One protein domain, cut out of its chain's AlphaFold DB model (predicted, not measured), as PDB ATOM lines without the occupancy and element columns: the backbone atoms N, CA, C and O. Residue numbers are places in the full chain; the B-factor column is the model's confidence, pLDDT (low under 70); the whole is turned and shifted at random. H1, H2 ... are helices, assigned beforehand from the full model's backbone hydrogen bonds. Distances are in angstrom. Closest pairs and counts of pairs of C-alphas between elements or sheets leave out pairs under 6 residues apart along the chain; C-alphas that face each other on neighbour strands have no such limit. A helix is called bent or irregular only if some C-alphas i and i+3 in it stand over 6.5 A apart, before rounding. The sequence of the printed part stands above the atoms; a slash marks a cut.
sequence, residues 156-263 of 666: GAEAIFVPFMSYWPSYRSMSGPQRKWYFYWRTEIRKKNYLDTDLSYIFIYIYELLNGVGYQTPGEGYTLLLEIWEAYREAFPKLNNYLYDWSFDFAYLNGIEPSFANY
ATOM      1  N   GLY A 156     -14.286  30.752  14.312       89.62
ATOM      2  CA  GLY A 156     -15.422  31.506  14.841       89.62
ATOM      3  C   GLY A 156     -16.646  30.617  15.029       89.62
ATOM      4  O   GLY A 156     -16.884  29.714  14.233       89.62
ATOM      5  N   ALA A 157     -17.403  30.870  16.096       92.31
ATOM      6  CA  ALA A 157     -18.762  30.355  16.239       92.31
ATOM      7  C   ALA A 157     -19.730  31.249  15.456       92.31
ATOM      8  O   ALA A 157     -19.408  32.417  15.244       92.31
ATOM      9  N   GLU A 158     -20.895  30.713  15.089       92.75
ATOM     10  CA  GLU A 158     -21.955  31.453  14.398       92.75
ATOM     11  C   GLU A 158     -22.193  32.826  15.037       92.75
ATOM     12  O   GLU A 158     -22.336  32.965  16.258       92.75
ATOM     13  N   ALA A 159     -22.147  33.853  14.198       90.69
ATOM     14  CA  ALA A 159     -22.208  35.245  14.599       90.69
ATOM     15  C   ALA A 159     -23.121  36.006  13.643       90.69
ATOM     16  O   ALA A 159     -23.269  35.632  12.486       90.69
ATOM     17  N   ILE A 160     -23.713  37.090  14.137       86.19
ATOM     18  CA  ILE A 160     -24.533  37.987  13.323       86.19
ATOM     19  C   ILE A 160     -23.597  38.851  12.474       86.19
ATOM     20  O   ILE A 160     -22.566  39.308  12.979       86.19
ATOM     21  N   PHE A 161     -23.966  39.069  11.213       87.88
ATOM     22  CA  PHE A 161     -23.277  40.002  10.329       87.88
ATOM     23  C   PHE A 161     -23.244  41.404  10.942       87.88
ATOM     24  O   PHE A 161     -24.249  41.905  11.446       87.88
ATOM     25  N   VAL A 162     -22.067  42.030  10.912       78.81
ATOM     26  CA  VAL A 162     -21.885  43.416  11.344       78.81
ATOM     27  C   VAL A 162     -21.136  44.145  10.241       78.81
ATOM     28  O   VAL A 162     -20.028  43.711   9.925       78.81
ATOM     29  N   PRO A 163     -21.685  45.247   9.698       68.19
ATOM     30  CA  PRO A 163     -21.016  45.992   8.649       68.19
ATOM     31  C   PRO A 163     -19.626  46.467   9.068       68.19
ATOM     32  O   PRO A 163     -19.407  46.857  10.223       68.19
ATOM     33  N   PHE A 164     -18.681  46.445   8.141       71.25
ATOM     34  CA  PHE A 164     -17.304  46.863   8.340       71.25
ATOM     35  C   PHE A 164     -16.737  47.468   7.060       71.25
ATOM     36  O   PHE A 164     -16.559  46.786   6.056       71.25
ATOM     37  N   MET A 165     -16.377  48.745   7.157       59.25
ATOM     38  CA  MET A 165     -15.685  49.485   6.111       59.25
ATOM     39  C   MET A 165     -14.418  50.095   6.689       59.25
ATOM     40  O   MET A 165     -14.426  50.710   7.755       59.25
ATOM     41  N   SER A 166     -13.306  49.878   6.001       56.62
ATOM     42  CA  SER A 166     -11.992  50.384   6.377       56.62
ATOM     43  C   SER A 166     -11.114  50.438   5.136       56.62
ATOM     44  O   SER A 166     -10.999  49.438   4.430       56.62
ATOM     45  N   TYR A 167     -10.447  51.577   4.932       49.38
ATOM     46  CA  TYR A 167      -9.538  51.804   3.805       49.38
ATOM     47  C   TYR A 167      -8.372  50.800   3.799       49.38
ATOM     48  O   TYR A 167      -8.131  50.148   2.792       49.38
ATOM     49  N   TRP A 168      -7.729  50.575   4.955       58.09
ATOM     50  CA  TRP A 168      -6.726  49.515   5.163       58.09
ATOM     51  C   TRP A 168      -7.170  48.561   6.273       58.09
ATOM     52  O   TRP A 168      -6.882  48.786   7.455       58.09
ATOM     53  N   PRO A 169      -7.957  47.526   5.940       70.75
ATOM     54  CA  PRO A 169      -8.579  46.693   6.949       70.75
ATOM     55  C   PRO A 169      -7.543  45.785   7.626       70.75
ATOM     56  O   PRO A 169      -6.703  45.160   6.984       70.75
ATOM     57  N   SER A 170      -7.604  45.708   8.957       81.00
ATOM     58  CA  SER A 170      -6.747  44.854   9.778       81.00
ATOM     59  C   SER A 170      -7.555  44.234  10.914       81.00
ATOM     60  O   SER A 170      -8.668  44.658  11.231       81.00
ATOM     61  N   TYR A 171      -6.974  43.262  11.620       85.19
ATOM     62  CA  TYR A 171      -7.614  42.711  12.815       85.19
ATOM     63  C   TYR A 171      -7.935  43.762  13.875       85.19
ATOM     64  O   TYR A 171      -8.876  43.580  14.645       85.19
ATOM     65  N   ARG A 172      -7.144  44.835  13.955       83.38
ATOM     66  CA  ARG A 172      -7.258  45.865  14.992       83.38
ATOM     67  C   ARG A 172      -8.299  46.924  14.663       83.38
ATOM     68  O   ARG A 172      -8.882  47.452  15.604       83.38
ATOM     69  N   SER A 173      -8.587  47.161  13.382       76.94
ATOM     70  CA  SER A 173      -9.663  48.073  12.977       76.94
ATOM     71  C   SER A 173     -11.065  47.484  13.176       76.94
ATOM     72  O   SER A 173     -12.041  48.227  13.173       76.94
ATOM     73  N   MET A 174     -11.183  46.178  13.442       83.06
ATOM     74  CA  MET A 174     -12.458  45.541  13.783       83.06
ATOM     75  C   MET A 174     -12.818  45.665  15.271       83.06
ATOM     76  O   MET A 174     -12.057  45.250  16.161       83.06
ATOM     77  N   SER A 175     -14.054  46.084  15.543       80.75
ATOM     78  CA  SER A 175     -14.707  45.951  16.851       80.75
ATOM     79  C   SER A 175     -14.855  44.482  17.277       80.75
ATOM     80  O   SER A 175     -14.700  43.546  16.488       80.75
ATOM     81  N   GLY A 176     -15.169  44.245  18.555       89.94
ATOM     82  CA  GLY A 176     -15.386  42.893  19.085       89.94
ATOM     83  C   GLY A 176     -16.432  42.076  18.301       89.94
ATOM     84  O   GLY A 176     -16.122  40.945  17.919       89.94
ATOM     85  N   PRO A 177     -17.638  42.618  18.038       87.06
ATOM     86  CA  PRO A 177     -18.652  41.967  17.205       87.06
ATOM     87  C   PRO A 177     -18.194  41.716  15.763       87.06
ATOM     88  O   PRO A 177     -18.270  40.579  15.303       87.06
ATOM     89  N   GLN A 178     -17.617  42.721  15.094       85.56
ATOM     90  CA  GLN A 178     -17.093  42.595  13.726       85.56
ATOM     91  C   GLN A 178     -16.039  41.488  13.612       85.56
ATOM     92  O   GLN A 178     -16.010  40.735  12.644       85.56
ATOM     93  N   ARG A 179     -15.187  41.344  14.629       94.06
ATOM     94  CA  ARG A 179     -14.154  40.308  14.666       94.06
ATOM     95  C   ARG A 179     -14.726  38.908  14.895       94.06
ATOM     96  O   ARG A 179     -14.164  37.935  14.400       94.06
ATOM     97  N   LYS A 180     -15.819  38.785  15.660       93.75
ATOM     98  CA  LYS A 180     -16.545  37.510  15.810       93.75
ATOM     99  C   LYS A 180     -17.155  37.090  14.477       93.75
ATOM    100  O   LYS A 180     -16.953  35.942  14.088       93.75
ATOM    101  N   TRP A 181     -17.810  38.026  13.783       93.56
ATOM    102  CA  TRP A 181     -18.314  37.808  12.429       93.56
ATOM    103  C   TRP A 181     -17.199  37.362  11.481       93.56
ATOM    104  O   TRP A 181     -17.305  36.291  10.895       93.56
ATOM    105  N   TYR A 182     -16.084  38.097  11.422       95.81
ATOM    106  CA  TYR A 182     -14.956  37.749  10.557       95.81
ATOM    107  C   TYR A 182     -14.464  36.312  10.763       95.81
ATOM    108  O   TYR A 182     -14.311  35.564   9.804       95.81
ATOM    109  N   PHE A 183     -14.240  35.886  12.012       96.06
ATOM    110  CA  PHE A 183     -13.767  34.521  12.266       96.06
ATOM    111  C   PHE A 183     -14.810  33.451  11.937       96.06
ATOM    112  O   PHE A 183     -14.425  32.333  11.586       96.06
ATOM    113  N   TYR A 184     -16.102  33.760  12.064       96.19
ATOM    114  CA  TYR A 184     -17.179  32.865  11.646       96.19
ATOM    115  C   TYR A 184     -17.201  32.727  10.125       96.19
ATOM    116  O   TYR A 184     -16.978  31.634   9.611       96.19
ATOM    117  N   TRP A 185     -17.332  33.851   9.423       96.06
ATOM    118  CA  TRP A 185     -17.316  33.941   7.965       96.06
ATOM    119  C   TRP A 185     -16.068  33.279   7.358       96.06
ATOM    120  O   TRP A 185     -16.177  32.425   6.483       96.06
ATOM    121  N   ARG A 186     -14.876  33.541   7.914       95.38
ATOM    122  CA  ARG A 186     -13.622  32.892   7.494       95.38
ATOM    123  C   ARG A 186     -13.650  31.374   7.685       95.38
ATOM    124  O   ARG A 186     -13.059  30.636   6.902       95.38
ATOM    125  N   THR A 187     -14.299  30.887   8.745       94.44
ATOM    126  CA  THR A 187     -14.442  29.442   8.989       94.44
ATOM    127  C   THR A 187     -15.355  28.796   7.948       94.44
ATOM    128  O   THR A 187     -15.072  27.677   7.527       94.44
ATOM    129  N   GLU A 188     -16.405  29.493   7.517       94.25
ATOM    130  CA  GLU A 188     -17.321  29.029   6.471       94.25
ATOM    131  C   GLU A 188     -16.674  29.064   5.081       94.25
ATOM    132  O   GLU A 188     -16.723  28.061   4.368       94.25
ATOM    133  N   ILE A 189     -15.916  30.110   4.749       93.25
ATOM    134  CA  ILE A 189     -15.155  30.164   3.490       93.25
ATOM    135  C   ILE A 189     -14.141  29.035   3.375       93.25
ATOM    136  O   ILE A 189     -14.022  28.419   2.320       93.25
ATOM    137  N   ARG A 190     -13.441  28.692   4.460       91.50
ATOM    138  CA  ARG A 190     -12.513  27.546   4.460       91.50
ATOM    139  C   ARG A 190     -13.222  26.199   4.237       91.50
ATOM    140  O   ARG A 190     -12.554  25.210   3.953       91.50
ATOM    141  N   LYS A 191     -14.553  26.144   4.361       91.75
ATOM    142  CA  LYS A 191     -15.405  24.999   3.986       91.75
ATOM    143  C   LYS A 191     -16.055  25.158   2.604       91.75
ATOM    144  O   LYS A 191     -16.854  24.306   2.237       91.75
ATOM    145  N   LYS A 192     -15.714  26.214   1.857       92.00
ATOM    146  CA  LYS A 192     -16.332  26.623   0.584       92.00
ATOM    147  C   LYS A 192     -17.798  27.059   0.696       92.00
ATOM    148  O   LYS A 192     -18.544  26.991  -0.276       92.00
ATOM    149  N   ASN A 193     -18.200  27.535   1.873       92.81
ATOM    150  CA  ASN A 193     -19.482  28.199   2.081       92.81
ATOM    151  C   ASN A 193     -19.260  29.719   2.034       92.81
ATOM    152  O   ASN A 193     -18.745  30.306   2.988       92.81
ATOM    153  N   TYR A 194     -19.624  30.349   0.918       92.31
ATOM    154  CA  TYR A 194     -19.472  31.791   0.708       92.31
ATOM    155  C   TYR A 194     -20.741  32.506   1.186       92.31
ATOM    156  O   TYR A 194     -21.809  32.324   0.610       92.31
ATOM    157  N   LEU A 195     -20.631  33.253   2.286       92.00
ATOM    158  CA  LEU A 195     -21.729  34.028   2.870       92.00
ATOM    159  C   LEU A 195     -21.575  35.507   2.514       92.00
ATOM    160  O   LEU A 195     -20.450  36.013   2.516       92.00
ATOM    161  N   ASP A 196     -22.692  36.211   2.340       87.19
ATOM    162  CA  ASP A 196     -22.701  37.661   2.129       87.19
ATOM    163  C   ASP A 196     -21.899  38.391   3.213       87.19
ATOM    164  O   ASP A 196     -21.988  38.088   4.407       87.19
ATOM    165  N   THR A 197     -21.071  39.342   2.791       89.06
ATOM    166  CA  THR A 197     -20.171  40.086   3.673       89.06
ATOM    167  C   THR A 197     -19.751  41.401   3.024       89.06
ATOM    168  O   THR A 197     -20.045  41.644   1.858       89.06
ATOM    169  N   ASP A 198     -18.976  42.198   3.753       81.19
ATOM    170  CA  ASP A 198     -18.403  43.444   3.254       81.19
ATOM    171  C   ASP A 198     -17.001  43.276   2.660       81.19
ATOM    172  O   ASP A 198     -16.173  42.493   3.142       81.19
ATOM    173  N   LEU A 199     -16.698  44.113   1.668       76.69
ATOM    174  CA  LEU A 199     -15.431  44.142   0.935       76.69
ATOM    175  C   LEU A 199     -14.192  44.207   1.846       76.69
ATOM    176  O   LEU A 199     -13.201  43.513   1.607       76.69
ATOM    177  N   SER A 200     -14.237  44.988   2.931       80.81
ATOM    178  CA  SER A 200     -13.112  45.096   3.866       80.81
ATOM    179  C   SER A 200     -12.792  43.777   4.583       80.81
ATOM    180  O   SER A 200     -11.627  43.535   4.891       80.81
ATOM    181  N   TYR A 201     -13.771  42.895   4.820       87.50
ATOM    182  CA  TYR A 201     -13.497  41.550   5.347       87.50
ATOM    183  C   TYR A 201     -12.810  40.662   4.312       87.50
ATOM    184  O   TYR A 201     -11.881  39.925   4.654       87.50
ATOM    185  N   ILE A 202     -13.235  40.770   3.050       90.31
ATOM    186  CA  ILE A 202     -12.657  40.027   1.926       90.31
ATOM    187  C   ILE A 202     -11.176  40.377   1.773       90.31
ATOM    188  O   ILE A 202     -10.342  39.475   1.711       90.31
ATOM    189  N   PHE A 203     -10.819  41.664   1.830       84.69
ATOM    190  CA  PHE A 203      -9.419  42.092   1.763       84.69
ATOM    191  C   PHE A 203      -8.553  41.539   2.897       84.69
ATOM    192  O   PHE A 203      -7.436  41.105   2.626       84.69
ATOM    193  N   ILE A 204      -9.048  41.473   4.140       90.44
ATOM    194  CA  ILE A 204      -8.275  40.855   5.237       90.44
ATOM    195  C   ILE A 204      -7.980  39.387   4.917       90.44
ATOM    196  O   ILE A 204      -6.850  38.939   5.112       90.44
ATOM    197  N   TYR A 205      -8.963  38.649   4.400       94.69
ATOM    198  CA  TYR A 205      -8.767  37.250   4.027       94.69
ATOM    199  C   TYR A 205      -7.791  37.090   2.858       94.69
ATOM    200  O   TYR A 205      -6.905  36.240   2.922       94.69
ATOM    201  N   ILE A 206      -7.879  37.946   1.838       92.81
ATOM    202  CA  ILE A 206      -6.902  37.985   0.741       92.81
ATOM    203  C   ILE A 206      -5.498  38.239   1.297       92.81
ATOM    204  O   ILE A 206      -4.564  37.526   0.941       92.81
ATOM    205  N   TYR A 207      -5.334  39.186   2.224       90.88
ATOM    206  CA  TYR A 207      -4.038  39.431   2.851       90.88
ATOM    207  C   TYR A 207      -3.543  38.233   3.663       90.88
ATOM    208  O   TYR A 207      -2.347  37.956   3.627       90.88
ATOM    209  N   GLU A 208      -4.408  37.485   4.355       92.81
ATOM    210  CA  GLU A 208      -3.995  36.221   4.987       92.81
ATOM    211  C   GLU A 208      -3.399  35.251   3.958       92.81
ATOM    212  O   GLU A 208      -2.305  34.728   4.187       92.81
ATOM    213  N   LEU A 209      -4.073  35.063   2.817       94.31
ATOM    214  CA  LEU A 209      -3.616  34.175   1.744       94.31
ATOM    215  C   LEU A 209      -2.285  34.655   1.153       94.31
ATOM    216  O   LEU A 209      -1.325  33.891   1.103       94.31
ATOM    217  N   LEU A 210      -2.159  35.935   0.792       91.25
ATOM    218  CA  LEU A 210      -0.901  36.484   0.262       91.25
ATOM    219  C   LEU A 210       0.280  36.328   1.240       91.25
ATOM    220  O   LEU A 210       1.432  36.247   0.821       91.25
ATOM    221  N   ASN A 211      -0.001  36.249   2.543       89.31
ATOM    222  CA  ASN A 211       0.990  36.044   3.602       89.31
ATOM    223  C   ASN A 211       1.230  34.567   3.968       89.31
ATOM    224  O   ASN A 211       1.925  34.288   4.950       89.31
ATOM    225  N   GLY A 212       0.685  33.612   3.215       89.69
ATOM    226  CA  GLY A 212       0.917  32.188   3.455       89.69
ATOM    227  C   GLY A 212       0.065  31.568   4.555       89.69
ATOM    228  O   GLY A 212       0.450  30.542   5.114       89.69
ATOM    229  N   VAL A 213      -1.073  32.173   4.901       90.75
ATOM    230  CA  VAL A 213      -1.992  31.656   5.920       90.75
ATOM    231  C   VAL A 213      -3.287  31.170   5.287       90.75
ATOM    232  O   VAL A 213      -3.909  31.864   4.496       90.75
ATOM    233  N   GLY A 214      -3.732  29.982   5.701       87.00
ATOM    234  CA  GLY A 214      -4.997  29.391   5.254       87.00
ATOM    235  C   GLY A 214      -4.858  28.251   4.242       87.00
ATOM    236  O   GLY A 214      -5.869  27.636   3.923       87.00
ATOM    237  N   TYR A 215      -3.638  27.922   3.809       93.00
ATOM    238  CA  TYR A 215      -3.335  26.805   2.907       93.00
ATOM    239  C   TYR A 215      -2.034  26.090   3.300       93.00
ATOM    240  O   TYR A 215      -1.248  26.632   4.078       93.00
ATOM    241  N   GLN A 216      -1.801  24.883   2.771       90.81
ATOM    242  CA  GLN A 216      -0.571  24.115   3.026       90.81
ATOM    243  C   GLN A 216       0.430  24.190   1.879       90.81
ATOM    244  O   GLN A 216       1.641  24.175   2.104       90.81
ATOM    245  N   THR A 217      -0.066  24.282   0.648       94.19
ATOM    246  CA  THR A 217       0.770  24.408  -0.547       94.19
ATOM    247  C   THR A 217       0.464  25.711  -1.283       94.19
ATOM    248  O   THR A 217      -0.693  26.126  -1.324       94.19
ATOM    249  N   PRO A 218       1.456  26.373  -1.910       93.50
ATOM    250  CA  PRO A 218       1.186  27.565  -2.710       93.50
ATOM    251  C   PRO A 218       0.133  27.343  -3.805       93.50
ATOM    252  O   PRO A 218      -0.661  28.235  -4.064       93.50
ATOM    253  N   GLY A 219       0.056  26.144  -4.395       94.06
ATOM    254  CA  GLY A 219      -0.988  25.807  -5.371       94.06
ATOM    255  C   GLY A 219      -2.410  25.888  -4.799       94.06
ATOM    256  O   GLY A 219      -3.309  26.425  -5.448       94.06
ATOM    257  N   GLU A 220      -2.614  25.427  -3.561       94.00
ATOM    258  CA  GLU A 220      -3.883  25.620  -2.844       94.00
ATOM    259  C   GLU A 220      -4.159  27.106  -2.596       94.00
ATOM    260  O   GLU A 220      -5.276  27.559  -2.817       94.00
ATOM    261  N   GLY A 221      -3.145  27.874  -2.182       94.19
ATOM    262  CA  GLY A 221      -3.273  29.318  -1.964       94.19
ATOM    263  C   GLY A 221      -3.702  30.075  -3.219       94.19
ATOM    264  O   GLY A 221      -4.636  30.870  -3.163       94.19
ATOM    265  N   TYR A 222      -3.083  29.763  -4.360       94.81
ATOM    266  CA  TYR A 222      -3.461  30.317  -5.660       94.81
ATOM    267  C   TYR A 222      -4.909  29.968  -6.020       94.81
ATOM    268  O   TYR A 222      -5.687  30.843  -6.387       94.81
ATOM    269  N   THR A 223      -5.302  28.707  -5.826       93.38
ATOM    270  CA  THR A 223      -6.682  28.262  -6.070       93.38
ATOM    271  C   THR A 223      -7.675  29.017  -5.183       93.38
ATOM    272  O   THR A 223      -8.695  29.482  -5.674       93.38
ATOM    273  N   LEU A 224      -7.369  29.207  -3.896       94.25
ATOM    274  CA  LEU A 224      -8.230  29.949  -2.969       94.25
ATOM    275  C   LEU A 224      -8.361  31.434  -3.335       94.25
ATOM    276  O   LEU A 224      -9.436  31.997  -3.133       94.25
ATOM    277  N   LEU A 225      -7.303  32.065  -3.863       94.56
ATOM    278  CA  LEU A 225      -7.348  33.445  -4.371       94.56
ATOM    279  C   LEU A 225      -8.284  33.573  -5.578       94.56
ATOM    280  O   LEU A 225      -9.059  34.521  -5.658       94.56
ATOM    281  N   LEU A 226      -8.254  32.602  -6.488       92.81
ATOM    282  CA  LEU A 226      -9.165  32.556  -7.627       92.81
ATOM    283  C   LEU A 226     -10.607  32.253  -7.183       92.81
ATOM    284  O   LEU A 226     -11.545  32.936  -7.589       92.81
ATOM    285  N   GLU A 227     -10.808  31.286  -6.289       92.75
ATOM    286  CA  GLU A 227     -12.138  30.931  -5.777       92.75
ATOM    287  C   GLU A 227     -12.803  32.093  -5.021       92.75
ATOM    288  O   GLU A 227     -13.990  32.350  -5.220       92.75
ATOM    289  N   ILE A 228     -12.062  32.819  -4.170       93.75
ATOM    290  CA  ILE A 228     -12.611  33.993  -3.474       93.75
ATOM    291  C   ILE A 228     -12.922  35.124  -4.451       93.75
ATOM    292  O   ILE A 228     -13.908  35.834  -4.265       93.75
ATOM    293  N   TRP A 229     -12.103  35.277  -5.493       92.12
ATOM    294  CA  TRP A 229     -12.364  36.241  -6.548       92.12
ATOM    295  C   TRP A 229     -13.684  35.920  -7.246       92.12
ATOM    296  O   TRP A 229     -14.567  36.770  -7.298       92.12
ATOM    297  N   GLU A 230     -13.853  34.680  -7.701       91.31
ATOM    298  CA  GLU A 230     -15.047  34.247  -8.427       91.31
ATOM    299  C   GLU A 230     -16.314  34.358  -7.583       91.31
ATOM    300  O   GLU A 230     -17.331  34.854  -8.056       91.31
ATOM    301  N   ALA A 231     -16.243  33.979  -6.307       91.94
ATOM    302  CA  ALA A 231     -17.399  34.009  -5.420       91.94
ATOM    303  C   ALA A 231     -17.951  35.423  -5.162       91.94
ATOM    304  O   ALA A 231     -19.134  35.559  -4.860       91.94
ATOM    305  N   TYR A 232     -17.116  36.465  -5.243       89.38
ATOM    306  CA  TYR A 232     -17.498  37.827  -4.843       89.38
ATOM    307  C   TYR A 232     -17.332  38.892  -5.935       89.38
ATOM    308  O   TYR A 232     -17.713  40.038  -5.703       89.38
ATOM    309  N   ARG A 233     -16.791  38.565  -7.114       85.25
ATOM    310  CA  ARG A 233     -16.538  39.542  -8.193       85.25
ATOM    311  C   ARG A 233     -17.793  40.232  -8.726       85.25
ATOM    312  O   ARG A 233     -17.699  41.390  -9.108       85.25
ATOM    313  N   GLU A 234     -18.942  39.554  -8.752       86.50
ATOM    314  CA  GLU A 234     -20.201  40.160  -9.213       86.50
ATOM    315  C   GLU A 234     -20.734  41.174  -8.194       86.50
ATOM    316  O   GLU A 234     -21.091  42.291  -8.555       86.50
ATOM    317  N   ALA A 235     -20.720  40.809  -6.907       82.00
ATOM    318  CA  ALA A 235     -21.134  41.694  -5.819       82.00
ATOM    319  C   ALA A 235     -20.150  42.857  -5.606       82.00
ATOM    320  O   ALA A 235     -20.552  43.966  -5.255       82.00
ATOM    321  N   PHE A 236     -18.856  42.618  -5.834       77.81
ATOM    322  CA  PHE A 236     -17.788  43.595  -5.653       77.81
ATOM    323  C   PHE A 236     -16.837  43.633  -6.863       77.81
ATOM    324  O   PHE A 236     -15.701  43.152  -6.771       77.81
ATOM    325  N   PRO A 237     -17.227  44.296  -7.970       76.31
ATOM    326  CA  PRO A 237     -16.409  44.381  -9.186       76.31
ATOM    327  C   PRO A 237     -15.012  44.975  -8.967       76.31
ATOM    328  O   PRO A 237     -14.072  44.635  -9.684       76.31
ATOM    329  N   LYS A 238     -14.839  45.800  -7.921       69.38
ATOM    330  CA  LYS A 238     -13.538  46.359  -7.511       69.38
ATOM    331  C   LYS A 238     -12.468  45.288  -7.270       69.38
ATOM    332  O   LYS A 238     -11.287  45.584  -7.424       69.38
ATOM    333  N   LEU A 239     -12.849  44.056  -6.917       78.19
ATOM    334  CA  LEU A 239     -11.907  42.948  -6.729       78.19
ATOM    335  C   LEU A 239     -11.118  42.622  -8.004       78.19
ATOM    336  O   LEU A 239      -9.961  42.221  -7.894       78.19
ATOM    337  N   ASN A 240     -11.693  42.854  -9.189       79.94
ATOM    338  CA  ASN A 240     -11.041  42.587 -10.474       79.94
ATOM    339  C   ASN A 240      -9.727  43.367 -10.624       79.94
ATOM    340  O   ASN A 240      -8.734  42.808 -11.078       79.94
ATOM    341  N   ASN A 241      -9.697  44.618 -10.157       74.25
ATOM    342  CA  ASN A 241      -8.534  45.502 -10.275       74.25
ATOM    343  C   ASN A 241      -7.341  45.039  -9.426       74.25
ATOM    344  O   ASN A 241      -6.202  45.381  -9.720       74.25
ATOM    345  N   TYR A 242      -7.598  44.286  -8.352       80.44
ATOM    346  CA  TYR A 242      -6.557  43.836  -7.428       80.44
ATOM    347  C   TYR A 242      -6.190  42.374  -7.655       80.44
ATOM    348  O   TYR A 242      -5.012  42.041  -7.765       80.44
ATOM    349  N   LEU A 243      -7.184  41.484  -7.720       87.88
ATOM    350  CA  LEU A 243      -6.947  40.043  -7.770       87.88
ATOM    351  C   LEU A 243      -6.389  39.580  -9.113       87.88
ATOM    352  O   LEU A 243      -5.689  38.571  -9.118       87.88
ATOM    353  N   TYR A 244      -6.597  40.325 -10.200       85.50
ATOM    354  CA  TYR A 244      -5.925  40.055 -11.471       85.50
ATOM    355  C   TYR A 244      -4.394  40.128 -11.324       85.50
ATOM    356  O   TYR A 244      -3.694  39.133 -11.529       85.50
ATOM    357  N   ASP A 245      -3.873  41.270 -10.861       84.69
ATOM    358  CA  ASP A 245      -2.433  41.464 -10.665       84.69
ATOM    359  C   ASP A 245      -1.885  40.649  -9.488       84.69
ATOM    360  O   ASP A 245      -0.835  40.018  -9.607       84.69
ATOM    361  N   TRP A 246      -2.583  40.617  -8.348       89.25
ATOM    362  CA  TRP A 246      -2.088  39.927  -7.155       89.25
ATOM    363  C   TRP A 246      -2.070  38.409  -7.317       89.25
ATOM    364  O   TRP A 246      -1.129  37.769  -6.853       89.25
ATOM    365  N   SER A 247      -3.065  37.814  -7.981       92.12
ATOM    366  CA  SER A 247      -3.050  36.366  -8.231       92.12
ATOM    367  C   SER A 247      -1.943  36.000  -9.215       92.12
ATOM    368  O   SER A 247      -1.286  34.974  -9.042       92.12
ATOM    369  N   PHE A 248      -1.686  36.856 -10.209       90.25
ATOM    370  CA  PHE A 248      -0.555  36.681 -11.112       90.25
ATOM    371  C   PHE A 248       0.785  36.765 -10.367       90.25
ATOM    372  O   PHE A 248       1.613  35.861 -10.482       90.25
ATOM    373  N   ASP A 249       0.992  37.814  -9.566       90.94
ATOM    374  CA  ASP A 249       2.215  38.007  -8.780       90.94
ATOM    375  C   ASP A 249       2.446  36.827  -7.824       90.94
ATOM    376  O   ASP A 249       3.571  36.336  -7.678       90.94
ATOM    377  N   PHE A 250       1.368  36.320  -7.220       93.44
ATOM    378  CA  PHE A 250       1.397  35.137  -6.373       93.44
ATOM    379  C   PHE A 250       1.829  33.889  -7.136       93.44
ATOM    380  O   PHE A 250       2.702  33.157  -6.658       93.44
ATOM    381  N   ALA A 251       1.255  33.642  -8.313       92.56
ATOM    382  CA  ALA A 251       1.635  32.505  -9.140       92.56
ATOM    383  C   ALA A 251       3.115  32.593  -9.538       92.56
ATOM    384  O   ALA A 251       3.880  31.654  -9.306       92.56
ATOM    385  N   TYR A 252       3.541  33.765 -10.014       89.69
ATOM    386  CA  TYR A 252       4.912  34.031 -10.438       89.69
ATOM    387  C   TYR A 252       5.933  33.774  -9.319       89.69
ATOM    388  O   TYR A 252       6.898  33.033  -9.513       89.69
ATOM    389  N   LEU A 253       5.709  34.327  -8.121       90.56
ATOM    390  CA  LEU A 253       6.621  34.173  -6.979       90.56
ATOM    391  C   LEU A 253       6.741  32.731  -6.480       90.56
ATOM    392  O   LEU A 253       7.771  32.360  -5.917       90.56
ATOM    393  N   ASN A 254       5.698  31.927  -6.671       91.25
ATOM    394  CA  ASN A 254       5.658  30.539  -6.228       91.25
ATOM    395  C   ASN A 254       5.990  29.537  -7.347       91.25
ATOM    396  O   ASN A 254       5.914  28.331  -7.113       91.25
ATOM    397  N   GLY A 255       6.371  30.008  -8.543       89.81
ATOM    398  CA  GLY A 255       6.677  29.149  -9.691       89.81
ATOM    399  C   GLY A 255       5.468  28.365 -10.209       89.81
ATOM    400  O   GLY A 255       5.628  27.266 -10.735       89.81
ATOM    401  N   ILE A 256       4.266  28.906 -10.014       92.44
ATOM    402  CA  ILE A 256       3.005  28.360 -10.518       92.44
ATOM    403  C   ILE A 256       2.742  28.997 -11.880       92.44
ATOM    404  O   ILE A 256       2.900  30.206 -12.046       92.44
ATOM    405  N   GLU A 257       2.327  28.190 -12.850       88.25
ATOM    406  CA  GLU A 257       1.869  28.701 -14.137       88.25
ATOM    407  C   GLU A 257       0.494  29.374 -13.956       88.25
ATOM    408  O   GLU A 257      -0.454  28.702 -13.539       88.25
ATOM    409  N   PRO A 258       0.369  30.695 -14.190       85.94
ATOM    410  CA  PRO A 258      -0.896  31.391 -13.995       85.94
ATOM    411  C   PRO A 258      -1.925  30.923 -15.025       85.94
ATOM    412  O   PRO A 258      -1.596  30.754 -16.196       85.94
ATOM    413  N   SER A 259      -3.172  30.748 -14.595       83.88
ATOM    414  CA  SER A 259      -4.297  30.382 -15.451       83.88
ATOM    415  C   SER A 259      -5.509  31.240 -15.110       83.88
ATOM    416  O   SER A 259      -5.998  31.224 -13.982       83.88
ATOM    417  N   PHE A 260      -6.001  31.976 -16.104       81.25
ATOM    418  CA  PHE A 260      -7.152  32.873 -15.971       81.25
ATOM    419  C   PHE A 260      -8.328  32.465 -16.867       81.25
ATOM    420  O   PHE A 260      -9.148  33.302 -17.217       81.25
ATOM    421  N   ALA A 261      -8.440  31.181 -17.219       67.69
ATOM    422  CA  ALA A 261      -9.445  30.680 -18.166       67.69
ATOM    423  C   ALA A 261     -10.911  31.003 -17.797       67.69
ATOM    424  O   ALA A 261     -11.749  31.054 -18.680       67.69
ATOM    425  N   ASN A 262     -11.229  31.246 -16.518       68.12
ATOM    426  CA  ASN A 262     -12.577  31.659 -16.075       68.12
ATOM    427  C   ASN A 262     -12.692  33.174 -15.791       68.12
ATOM    428  O   ASN A 262     -13.752  33.681 -15.428       68.12
ATOM    429  N   TYR A 263     -11.593  33.913 -15.931       70.56
ATOM    430  CA  TYR A 263     -11.468  35.333 -15.579       70.56
ATOM    431  C   TYR A 263     -11.206  36.180 -16.823       70.56
ATOM    432  O   TYR A 263     -10.546  37.215 -16.763       70.56
TER     433      TYR A 263
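Overview. This is residues 156 to 263 of the 666 residues of the protein "TerB_N domain-containing protein" of Acetobacterium wieringae (UniProt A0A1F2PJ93). Three helices, H2, H3 and H4, stand side by side as a small up-and-down bundle, their centres making a triangle. H1 lies at one end of the long axis, beside H2 and steeply tilted to it; residues 156 to 175, with no named element, pass round the H1 end, and the last residues, 254 to 263, fold back at the opposite end. The printed part has 108 residues with four named helices, H1 to H4 in order along the chain, and no named strand; the class is all helix. The whole is compact, with a radius of gyration of the C-alphas of 13.7 A, and spans 40 by 28 by 24 A.

Arrangement. After residues 156 to 175 comes H1, residues 176 to 189, which touches no helix. It is close to but not clearly touching H2, residues 199 to 210: their closest C-alphas, those of Tyr 182 and Tyr 201, are 6.6 A apart, and the two run the same way at a steep tilt of 59 degrees. H2 touches H3, residues 218 to 232, with its residues 206 to 210 alone, meeting residues 221 to 225 of H3; the closest C-alphas, Leu 209 and Gly 221, are 6.1 A apart. This helical hairpin has a shallow tilt of 12 degrees, opposite ways. H3 touches H4, residues 239 to 253, in a second helical hairpin, with 11 pairs of C-alphas within 8 A; the closest C-alphas are those of Leu 225 and Ser 247, 6.5 A apart, and the tilt is a shallow 7 degrees, opposite ways. H2, H3 and H4 form an up and down bundle, each helix running against the one before it. H2 and H4 are close but not clearly touching, their closest C-alphas being those of Leu 210 and Phe 250 at 7.1 A, and run the same way at a shallow tilt of 5 degrees. H1 is apart from H4, and only just apart from H3, at 8.3 A. Every O i to N i+4 pair is within hydrogen-bond range in H1, H2 and H3, and 10 of 11 are in H4.

Along the chain. H1 begins at C-alpha 176, (-15.386, 42.893, 19.085), and measures 20.1 A from first to last C-alpha. H2 measures 16.4 A, H3 21.4 A and H4 20.5 A; H4 ends at C-alpha 253, (6.621, 34.173, -6.979). H4 is neither bent nor irregular, but only just: C-alphas 241 and 244 are 6.2 A apart.

Size, cuts and confidence. The two C-alphas farthest apart, those of Gly 176 and Glu 257, are 40.0 A apart. The printed part has no cut, and its three links between helices are short. Confidence is under 70 at residues 163, 165 to 168, 238 and 261 to 262.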